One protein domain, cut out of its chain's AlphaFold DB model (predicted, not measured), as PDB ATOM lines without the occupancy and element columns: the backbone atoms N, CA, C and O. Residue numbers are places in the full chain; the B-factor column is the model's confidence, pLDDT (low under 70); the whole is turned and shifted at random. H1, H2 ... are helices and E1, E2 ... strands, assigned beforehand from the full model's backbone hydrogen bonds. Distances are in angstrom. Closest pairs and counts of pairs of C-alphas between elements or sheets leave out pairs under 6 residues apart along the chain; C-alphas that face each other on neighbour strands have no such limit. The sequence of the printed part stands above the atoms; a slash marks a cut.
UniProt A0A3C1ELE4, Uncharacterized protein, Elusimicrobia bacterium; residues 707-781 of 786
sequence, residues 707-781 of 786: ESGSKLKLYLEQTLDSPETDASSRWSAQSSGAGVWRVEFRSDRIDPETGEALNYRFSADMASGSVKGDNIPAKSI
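Overview. This is residues 707 to 781 of the 786 residues of an uncharacterized protein of Elusimicrobia bacterium (UniProt A0A3C1ELE4). A single twisted sheet of four antiparallel strands, built round the long hairpin of E2 and E3, has one short helix, H1, over one face on the side of edge strand E1. The link from H1 to E1 sticks out at residues 721 to 726, and the last printed residues follow E4 at the other edge. The printed part has 75 residues, with one named helix and four named strands in the order H1 E1 E2 E3 E4; the sheet's order is E1 - E2 - E3 - E4, all antiparallel, and the class is mixed, helices and strands. The whole is compact, with a radius of gyration of the C-alphas of 13.0 A, and its C-alphas span 38 by 26 by 18 A.

Arrangement. Start at the inner strands E2, residues 740 to 750, and E3, residues 757 to 765, a hairpin whose directions stand at 161 degrees; look at N 743 and O 762, 2.8 A apart and within hydrogen-bond range. On one side of E2 find E1, residues 731 to 737, antiparallel at 160 degrees, with N 734 and O 742 within hydrogen-bond range at 2.9 A. Beside E3 find the other edge strand, E4, residues 770 to 773, antiparallel at 154 degrees, with N 763 and O 772 within hydrogen-bond range at 2.8 A. E1 and E4 are apart. The four strands form a meander, each the antiparallel neighbour of the one before, and from edge to edge their lines turn by 56 degrees. H1, residues 709 to 719, is on the sheet at a height over the sheet of 9.5 A. It is only just over E1, with 3 of its 11 C-alphas falling on that strand, and on the local plane it runs along the strands, only just, at 28 degrees to E1. Its closest C-alphas to E1 are those of Lys 713 and Ala 733, 7.8 A apart. In H1 every O i to N i+4 pair is within hydrogen-bond range.

Along the chain. Find C-alpha 740 at (18.584, 24.710, -2.108); from there E2, the longest strand, runs 28.6 A to C-alpha 750. E3 comes back over 26.0 A, E1 covers 19.0 A and E4 10.1 A, ending at C-alpha 773 at (9.240, 22.140, -10.559). H1 begins at C-alpha 709 at (16.868, 33.139, 2.012) and covers 15.2 A.

Size, cuts and confidence. The two C-alphas farthest apart are those of Glu 707 and Glu 753, at 40.9 A. The printed part has no cut. The link from H1 to E1, 11 residues, is long; E1 to E2 and E3 to E4 are tight, and E2 to E3 is short. The mean pLDDT of the printed part is 72.8, and residues 707 to 729, 752 and 776 to 781 are under 70.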
ATOM      1  N   GLU A 707      23.022  36.097  -0.998       42.78
ATOM      2  CA  GLU A 707      23.543  35.205   0.064       42.78
ATOM      3  C   GLU A 707      22.549  34.726   1.153       42.78
ATOM      4  O   GLU A 707      22.943  33.970   2.040       42.78
ATOM      5  N   SER A 708      21.277  35.149   1.157       53.38
ATOM      6  CA  SER A 708      20.329  34.793   2.225       53.38
ATOM      7  C   SER A 708      18.897  34.545   1.746       53.38
ATOM      8  O   SER A 708      18.337  35.293   0.943       53.38
ATOM      9  N   GLY A 709      18.259  33.512   2.314       50.88
ATOM     10  CA  GLY A 709      16.868  33.139   2.012       50.88
ATOM     11  C   GLY A 709      15.841  34.229   2.328       50.88
ATOM     12  O   GLY A 709      14.777  34.262   1.716       50.88
ATOM     13  N   SER A 710      16.180  35.180   3.205       52.97
ATOM     14  CA  SER A 710      15.383  36.386   3.454       52.97
ATOM     15  C   SER A 710      15.140  37.196   2.177       52.97
ATOM     16  O   SER A 710      14.059  37.754   2.026       52.97
ATOM     17  N   LYS A 711      16.104  37.228   1.242       62.09
ATOM     18  CA  LYS A 711      15.959  37.908  -0.057       62.09
ATOM     19  C   LYS A 711      15.031  37.147  -1.007       62.09
ATOM     20  O   LYS A 711      14.246  37.782  -1.697       62.09
ATOM     21  N   LEU A 712      15.070  35.809  -1.002       60.44
ATOM     22  CA  LEU A 712      14.127  34.981  -1.772       60.44
ATOM     23  C   LEU A 712      12.694  35.154  -1.250       60.44
ATOM     24  O   LEU A 712      11.778  35.314  -2.048       60.44
ATOM     25  N   LYS A 713      12.513  35.185   0.078       58.91
ATOM     26  CA  LYS A 713      11.232  35.522   0.712       58.91
ATOM     27  C   LYS A 713      10.723  36.892   0.239       58.91
ATOM     28  O   LYS A 713       9.634  36.957  -0.318       58.91
ATOM     29  N   LEU A 714      11.531  37.945   0.392       61.06
ATOM     30  CA  LEU A 714      11.157  39.311   0.006       61.06
ATOM     31  C   LEU A 714      10.820  39.425  -1.490       61.06
ATOM     32  O   LEU A 714       9.847  40.078  -1.846       61.06
ATOM     33  N   TYR A 715      11.580  38.749  -2.356       63.59
ATOM     34  CA  TYR A 715      11.311  38.704  -3.794       63.59
ATOM     35  C   TYR A 715       9.995  37.985  -4.123       63.59
ATOM     36  O   TYR A 715       9.222  38.486  -4.934       63.59
ATOM     37  N   LEU A 716       9.704  36.840  -3.491       61.69
ATOM     38  CA  LEU A 716       8.437  36.129  -3.696       61.69
ATOM     39  C   LEU A 716       7.240  36.940  -3.179       61.69
ATOM     40  O   LEU A 716       6.216  36.976  -3.852       61.69
ATOM     41  N   GLU A 717       7.386  37.634  -2.046       58.06
ATOM     42  CA  GLU A 717       6.368  38.559  -1.527       58.06
ATOM     43  C   GLU A 717       6.135  39.738  -2.490       58.06
ATOM     44  O   GLU A 717       4.990  40.025  -2.810       58.06
ATOM     45  N   GLN A 718       7.193  40.347  -3.041       58.66
ATOM     46  CA  GLN A 718       7.099  41.477  -3.984       58.66
ATOM     47  C   GLN A 718       6.679  41.105  -5.421       58.66
ATOM     48  O   GLN A 718       6.298  41.983  -6.189       58.66
ATOM     49  N   THR A 719       6.801  39.836  -5.826       53.19
ATOM     50  CA  THR A 719       6.565  39.401  -7.224       53.19
ATOM     51  C   THR A 719       5.257  38.624  -7.394       53.19
ATOM     52  O   THR A 719       4.775  38.467  -8.516       53.19
ATOM     53  N   LEU A 720       4.668  38.132  -6.299       55.53
ATOM     54  CA  LEU A 720       3.411  37.371  -6.293       55.53
ATOM     55  C   LEU A 720       2.252  38.150  -5.647       55.53
ATOM     56  O   LEU A 720       1.287  37.535  -5.190       55.53
ATOM     57  N   ASP A 721       2.350  39.483  -5.614       39.34
ATOM     58  CA  ASP A 721       1.321  40.373  -5.072       39.34
ATOM     59  C   ASP A 721      -0.057  40.089  -5.692       39.34
ATOM     60  O   ASP A 721      -0.274  40.196  -6.903       39.34
ATOM     61  N   SER A 722      -1.005  39.741  -4.826       34.53
ATOM     62  CA  SER A 722      -2.432  39.626  -5.117       34.53
ATOM     63  C   SER A 722      -3.177  40.207  -3.916       34.53
ATOM     64  O   SER A 722      -2.878  39.810  -2.787       34.53
ATOM     65  N   PRO A 723      -4.117  41.144  -4.113       36.53
ATOM     66  CA  PRO A 723      -4.738  41.851  -3.003       36.53
ATOM     67  C   PRO A 723      -5.706  40.966  -2.186       36.53
ATOM     68  O   PRO A 723      -6.110  39.880  -2.600       36.53
ATOM     69  N   GLU A 724      -6.086  41.488  -1.016       38.22
ATOM     70  CA  GLU A 724      -7.234  41.089  -0.173       38.22
ATOM     71  C   GLU A 724      -7.166  39.820   0.708       38.22
ATOM     72  O   GLU A 724      -8.131  39.555   1.422       38.22
ATOM     73  N   THR A 725      -6.059  39.068   0.797       40.03
ATOM     74  CA  THR A 725      -5.910  38.020   1.848       40.03
ATOM     75  C   THR A 725      -4.495  37.926   2.425       40.03
ATOM     76  O   THR A 725      -3.533  38.310   1.767       40.03
ATOM     77  N   ASP A 726      -4.365  37.395   3.650       48.19
ATOM     78  CA  ASP A 726      -3.097  37.258   4.388       48.19
ATOM     79  C   ASP A 726      -2.034  36.465   3.602       48.19
ATOM     80  O   ASP A 726      -1.965  35.231   3.657       48.19
ATOM     81  N   ALA A 727      -1.170  37.184   2.879       53.25
ATOM     82  CA  ALA A 727      -0.216  36.619   1.921       53.25
ATOM     83  C   ALA A 727       0.769  35.603   2.534       53.25
ATOM     84  O   ALA A 727       1.236  34.694   1.845       53.25
ATOM     85  N   SER A 728       1.026  35.699   3.843       52.59
ATOM     86  CA  SER A 728       1.860  34.766   4.614       52.59
ATOM     87  C   SER A 728       1.302  33.336   4.698       52.59
ATOM     88  O   SER A 728       2.041  32.422   5.063       52.59
ATOM     89  N   SER A 729       0.024  33.124   4.361       61.59
ATOM     90  CA  SER A 729      -0.648  31.816   4.398       61.59
ATOM     91  C   SER A 729      -0.635  31.057   3.062       61.59
ATOM     92  O   SER A 729      -0.850  29.842   3.035       61.59
ATOM     93  N   ARG A 730      -0.376  31.757   1.947       77.56
ATOM     94  CA  ARG A 730      -0.497  31.225   0.577       77.56
ATOM     95  C   ARG A 730       0.723  30.427   0.115       77.56
ATOM     96  O   ARG A 730       0.619  29.646  -0.828       77.56
ATOM     97  N   TRP A 731       1.878  30.586   0.758       84.38
ATOM     98  CA  TRP A 731       3.109  29.898   0.373       84.38
ATOM     99  C   TRP A 731       3.991  29.564   1.578       84.38
ATOM    100  O   TRP A 731       3.905  30.187   2.634       84.38
ATOM    101  N   SER A 732       4.872  28.580   1.414       86.56
ATOM    102  CA  SER A 732       5.929  28.266   2.375       86.56
ATOM    103  C   SER A 732       7.237  27.948   1.656       86.56
ATOM    104  O   SER A 732       7.229  27.390   0.558       86.56
ATOM    105  N   ALA A 733       8.368  28.307   2.266       89.56
ATOM    106  CA  ALA A 733       9.698  27.968   1.768       89.56
ATOM    107  C   ALA A 733      10.541  27.338   2.880       89.56
ATOM    108  O   ALA A 733      10.719  27.920   3.950       89.56
ATOM    109  N   GLN A 734      11.090  26.155   2.611       92.94
ATOM    110  CA  GLN A 734      11.936  25.398   3.526       92.94
ATOM    111  C   GLN A 734      13.288  25.140   2.860       92.94
ATOM    112  O   GLN A 734      13.347  24.558   1.776       92.94
ATOM    113  N   SER A 735      14.392  25.541   3.497       90.31
ATOM    114  CA  SER A 735      15.715  25.161   2.995       90.31
ATOM    115  C   SER A 735      15.939  23.664   3.194       90.31
ATOM    116  O   SER A 735      15.734  23.134   4.286       90.31
ATOM    117  N   SER A 736      16.395  22.994   2.139       89.06
ATOM    118  CA  SER A 736      16.828  21.594   2.164       89.06
ATOM    119  C   SER A 736      18.348  21.447   2.329       89.06
ATOM    120  O   SER A 736      18.885  20.360   2.132       89.06
ATOM    121  N   GLY A 737      19.048  22.534   2.675       81.94
ATOM    122  CA  GLY A 737      20.509  22.594   2.753       81.94
ATOM    123  C   GLY A 737      21.188  22.916   1.416       81.94
ATOM    124  O   GLY A 737      20.541  23.021   0.378       81.94
ATOM    125  N   ALA A 738      22.511  23.110   1.463       88.94
ATOM    126  CA  ALA A 738      23.384  23.375   0.307       88.94
ATOM    127  C   ALA A 738      22.973  24.552  -0.613       88.94
ATOM    128  O   ALA A 738      23.336  24.570  -1.782       88.94
ATOM    129  N   GLY A 739      22.225  25.539  -0.101       87.75
ATOM    130  CA  GLY A 739      21.696  26.655  -0.902       87.75
ATOM    131  C   GLY A 739      20.373  26.356  -1.621       87.75
ATOM    132  O   GLY A 739      19.800  27.255  -2.234       87.75
ATOM    133  N   VAL A 740      19.847  25.134  -1.497       90.31
ATOM    134  CA  VAL A 740      18.584  24.710  -2.108       90.31
ATOM    135  C   VAL A 740      17.399  24.995  -1.179       90.31
ATOM    136  O   VAL A 740      17.446  24.753   0.035       90.31
ATOM    137  N   TRP A 741      16.316  25.495  -1.766       91.25
ATOM    138  CA  TRP A 741      15.043  25.801  -1.119       91.25
ATOM    139  C   TRP A 741      13.906  25.060  -1.813       91.25
ATOM    140  O   TRP A 741      13.753  25.153  -3.028       91.25
ATOM    141  N   ARG A 742      13.077  24.348  -1.048       93.00
ATOM    142  CA  ARG A 742      11.782  23.850  -1.516       93.00
ATOM    143  C   ARG A 742      10.728  24.910  -1.228       93.00
ATOM    144  O   ARG A 742      10.598  25.333  -0.082       93.00
ATOM    145  N   VAL A 743       9.974  25.296  -2.247       92.06
ATOM    146  CA  VAL A 743       8.836  26.211  -2.147       92.06
ATOM    147  C   VAL A 743       7.557  25.448  -2.480       92.06
ATOM    148  O   VAL A 743       7.495  24.714  -3.469       92.06
ATOM    149  N   GLU A 744       6.540  25.625  -1.646       92.50
ATOM    150  CA  GLU A 744       5.175  25.157  -1.877       92.50
ATOM    151  C   GLU A 744       4.241  26.370  -1.901       92.50
ATOM    152  O   GLU A 744       4.163  27.112  -0.925       92.50
ATOM    153  N   PHE A 745       3.555  26.574  -3.024       90.81
ATOM    154  CA  PHE A 745       2.630  27.678  -3.274       90.81
ATOM    155  C   PHE A 745       1.224  27.123  -3.515       90.81
ATOM    156  O   PHE A 745       1.021  26.284  -4.396       90.81
ATOM    157  N   ARG A 746       0.250  27.603  -2.740       87.94
ATOM    158  CA  ARG A 746      -1.170  27.275  -2.888       87.94
ATOM    159  C   ARG A 746      -1.824  28.320  -3.781       87.94
ATOM    160  O   ARG A 746      -1.764  29.508  -3.479       87.94
ATOM    161  N   SER A 747      -2.444  27.888  -4.873       85.38
ATOM    162  CA  SER A 747      -3.182  28.779  -5.765       85.38
ATOM    163  C   SER A 747      -4.680  28.724  -5.492       85.38
ATOM    164  O   SER A 747      -5.233  27.647  -5.298       85.38
ATOM    165  N   ASP A 748      -5.348  29.872  -5.611       81.44
ATOM    166  CA  ASP A 748      -6.816  29.984  -5.599       81.44
ATOM    167  C   ASP A 748      -7.480  29.257  -6.786       81.44
ATOM    168  O   ASP A 748      -8.698  29.105  -6.840       81.44
ATOM    169  N   ARG A 749      -6.685  28.813  -7.770       79.00
ATOM    170  CA  ARG A 749      -7.163  28.014  -8.899       79.00
ATOM    171  C   ARG A 749      -7.498  26.601  -8.438       79.00
ATOM    172  O   ARG A 749      -6.607  25.839  -8.067       79.00
ATOM    173  N   ILE A 750      -8.774  26.257  -8.538       80.31
ATOM    174  CA  ILE A 750      -9.281  24.905  -8.325       80.31
ATOM    175  C   ILE A 750      -9.009  24.055  -9.576       80.31
ATOM    176  O   ILE A 750      -9.205  24.511 -10.705       80.31
ATOM    177  N   ASP A 751      -8.552  22.824  -9.373       76.50
ATOM    178  CA  ASP A 751      -8.441  21.793 -10.403       76.50
ATOM    179  C   ASP A 751      -9.847  21.311 -10.825       76.50
ATOM    180  O   ASP A 751     -10.605  20.838  -9.973       76.50
ATOM    181  N   PRO A 752     -10.226  21.407 -12.116       61.88
ATOM    182  CA  PRO A 752     -11.553  21.010 -12.581       61.88
ATOM    183  C   PRO A 752     -11.823  19.496 -12.527       61.88
ATOM    184  O   PRO A 752     -12.988  19.114 -12.634       61.88
ATOM    185  N   GLU A 753     -10.805  18.637 -12.385       76.25
ATOM    186  CA  GLU A 753     -11.001  17.182 -12.276       76.25
ATOM    187  C   GLU A 753     -11.161  16.708 -10.823       76.25
ATOM    188  O   GLU A 753     -11.973  15.819 -10.558       76.25
ATOM    189  N   THR A 754     -10.424  17.299  -9.874       85.62
ATOM    190  CA  THR A 754     -10.446  16.886  -8.455       85.62
ATOM    191  C   THR A 754     -11.284  17.786  -7.545       85.62
ATOM    192  O   THR A 754     -11.745  17.329  -6.501       85.62
ATOM    193  N   GLY A 755     -11.500  19.051  -7.916       86.62
ATOM    194  CA  GLY A 755     -12.140  20.051  -7.056       86.62
ATOM    195  C   GLY A 755     -11.237  20.604  -5.945       86.62
ATOM    196  O   GLY A 755     -11.713  21.379  -5.115       86.62
ATOM    197  N   GLU A 756      -9.948  20.250  -5.919       85.50
ATOM    198  CA  GLU A 756      -8.977  20.747  -4.936       85.50
ATOM    199  C   GLU A 756      -8.199  21.978  -5.439       85.50
ATOM    200  O   GLU A 756      -8.060  22.215  -6.639       85.50
ATOM    201  N   ALA A 757      -7.660  22.779  -4.514       82.56
ATOM    202  CA  ALA A 757      -6.811  23.925  -4.842       82.56
ATOM    203  C   ALA A 757      -5.438  23.476  -5.382       82.56
ATOM    204  O   ALA A 757      -4.769  22.628  -4.782       82.56
ATOM    205  N   LEU A 758      -4.982  24.066  -6.491       83.12
ATOM    206  CA  LEU A 758      -3.732  23.685  -7.150       83.12
ATOM    207  C   LEU A 758      -2.506  24.047  -6.295       83.12
ATOM    208  O   LEU A 758      -2.130  25.214  -6.150       83.12
ATOM    209  N   ASN A 759      -1.848  23.011  -5.769       87.44
ATOM    210  CA  ASN A 759      -0.629  23.113  -4.968       87.44
ATOM    211  C   ASN A 759       0.619  22.938  -5.851       87.44
ATOM    212  O   ASN A 759       0.962  21.835  -6.294       87.44
ATOM    213  N   TYR A 760       1.320  24.040  -6.095       90.06
ATOM    214  CA  TYR A 760       2.537  24.089  -6.898       90.06
ATOM    215  C   TYR A 760       3.765  23.874  -6.008       90.06
ATOM    216  O   TYR A 760       4.001  24.635  -5.072       90.06
ATOM    217  N   ARG A 761       4.579  22.862  -6.322       91.44
ATOM    218  CA  ARG A 761       5.854  22.586  -5.641       91.44
ATOM    219  C   ARG A 761       7.027  22.762  -6.590       91.44
ATOM    220  O   ARG A 761       6.984  22.275  -7.725       91.44
ATOM    221  N   PHE A 762       8.071  23.437  -6.124       92.31
ATOM    222  CA  PHE A 762       9.338  23.554  -6.837       92.31
ATOM    223  C   PHE A 762      10.533  23.614  -5.886       92.31
ATOM    224  O   PHE A 762      10.430  24.041  -4.739       92.31
ATOM    225  N   SER A 763      11.690  23.195  -6.389       90.94
ATOM    226  CA  SER A 763      12.989  23.373  -5.747       90.94
ATOM    227  C   SER A 763      13.791  24.434  -6.497       90.94
ATOM    228  O   SER A 763      13.876  24.394  -7.724       90.94
ATOM    229  N   ALA A 764      14.352  25.390  -5.763       89.19
ATOM    230  CA  ALA A 764      15.219  26.446  -6.267       89.19
ATOM    231  C   ALA A 764      16.611  26.306  -5.645       89.19
ATOM    232  O   ALA A 764      16.758  26.365  -4.424       89.19
ATOM    233  N   ASP A 765      17.624  26.099  -6.479       89.38
ATOM    234  CA  ASP A 765      19.027  26.089  -6.080       89.38
ATOM    235  C   ASP A 765      19.631  27.479  -6.302       89.38
ATOM    236  O   ASP A 765      19.906  27.891  -7.432       89.38
ATOM    237  N   MET A 766      19.852  28.198  -5.199       83.44
ATOM    238  CA  MET A 766      20.384  29.562  -5.213       83.44
ATOM    239  C   MET A 766      21.865  29.627  -5.622       83.44
ATOM    240  O   MET A 766      22.346  30.712  -5.938       83.44
ATOM    241  N   ALA A 767      22.593  28.503  -5.620       78.75
ATOM    242  CA  ALA A 767      23.997  28.449  -6.029       78.75
ATOM    243  C   ALA A 767      24.167  28.248  -7.546       78.75
ATOM    244  O   ALA A 767      25.152  28.717  -8.112       78.75
ATOM    245  N   SER A 768      23.213  27.584  -8.212       84.94
ATOM    246  CA  SER A 768      23.207  27.405  -9.675       84.94
ATOM    247  C   SER A 768      22.209  28.295 -10.425       84.94
ATOM    248  O   SER A 768      22.185  28.271 -11.655       84.94
ATOM    249  N   GLY A 769      21.359  29.048  -9.714       83.69
ATOM    250  CA  GLY A 769      20.264  29.824 -10.311       83.69
ATOM    251  C   GLY A 769      19.192  28.949 -10.977       83.69
ATOM    252  O   GLY A 769      18.420  29.427 -11.812       83.69
ATOM    253  N   SER A 770      19.157  27.649 -10.665       81.19
ATOM    254  CA  SER A 770      18.280  26.689 -11.332       81.19
ATOM    255  C   SER A 770      17.034  26.388 -10.503       81.19
ATOM    256  O   SER A 770      17.092  26.213  -9.286       81.19
ATOM    257  N   VAL A 771      15.880  26.317 -11.175       85.81
ATOM    258  CA  VAL A 771      14.598  26.001 -10.536       85.81
ATOM    259  C   VAL A 771      13.918  24.848 -11.259       85.81
ATOM    260  O   VAL A 771      13.692  24.882 -12.471       85.81
ATOM    261  N   LYS A 772      13.600  23.811 -10.485       86.19
ATOM    262  CA  LYS A 772      13.012  22.550 -10.921       86.19
ATOM    263  C   LYS A 772      11.655  22.377 -10.244       86.19
ATOM    264  O   LYS A 772      11.575  22.194  -9.033       86.19
ATOM    265  N   GLY A 773      10.587  22.451 -11.033       89.19
ATOM    266  CA  GLY A 773       9.240  22.140 -10.559       89.19
ATOM    267  C   GLY A 773       9.053  20.641 -10.352       89.19
ATOM    268  O   GLY A 773       9.500  19.853 -11.186       89.19
ATOM    269  N   ASP A 774       8.392  20.268  -9.257       76.50
ATOM    270  CA  ASP A 774       8.083  18.871  -8.932       76.50
ATOM    271  C   ASP A 774       6.766  18.426  -9.597       76.50
ATOM    272  O   ASP A 774       6.669  17.299 -10.080       76.50
ATOM    273  N   ASN A 775       5.777  19.330  -9.673       73.62
ATOM    274  CA  ASN A 775       4.419  19.030 -10.159       73.62
ATOM    275  C   ASN A 775       4.130  19.611 -11.563       73.62
ATOM    276  O   ASN A 775       3.441  18.995 -12.368       73.62
ATOM    277  N   ILE A 776       4.636  20.817 -11.848       62.59
ATOM    278  CA  ILE A 776       4.418  21.614 -13.074       62.59
ATOM    279  C   ILE A 776       5.744  22.338 -13.388       62.59
ATOM    280  O   ILE A 776       6.453  22.696 -12.444       62.59
ATOM    281  N   PRO A 777       6.129  22.581 -14.661       56.34
ATOM    282  CA  PRO A 777       7.355  23.314 -14.995       56.34
ATOM    283  C   PRO A 777       7.362  24.734 -14.402       56.34
ATOM    284  O   PRO A 777       6.767  25.651 -14.957       56.34
ATOM    285  N   ALA A 778       8.098  24.929 -13.301       53.19
ATOM    286  CA  ALA A 778       8.098  26.149 -12.478       53.19
ATOM    287  C   ALA A 778       8.342  27.475 -13.238       53.19
ATOM    288  O   ALA A 778       7.888  28.529 -12.797       53.19
ATOM    289  N   LYS A 779       8.971  27.412 -14.421       52.72
ATOM    290  CA  LYS A 779       9.104  28.521 -15.386       52.72
ATOM    291  C   LYS A 779       7.769  29.139 -15.845       52.72
ATOM    292  O   LYS A 779       7.781  30.204 -16.448       52.72
ATOM    293  N   SER A 780       6.624  28.488 -15.613       52.62
ATOM    294  CA  SER A 780       5.298  29.071 -15.879       52.62
ATOM    295  C   SER A 780       4.801  30.002 -14.768       52.62
ATOM    296  O   SER A 780       3.902  30.803 -15.008       52.62
ATOM    297  N   ILE A 781       5.347  29.864 -13.556       56.66
ATOM    298  CA  ILE A 781       5.031  30.687 -12.377       56.66
ATOM    299  C   ILE A 781       6.017  31.856 -12.308       56.66
ATOM    300  O   ILE A 781       5.637  33.003 -12.100       56.66
TER     301      ILE A 781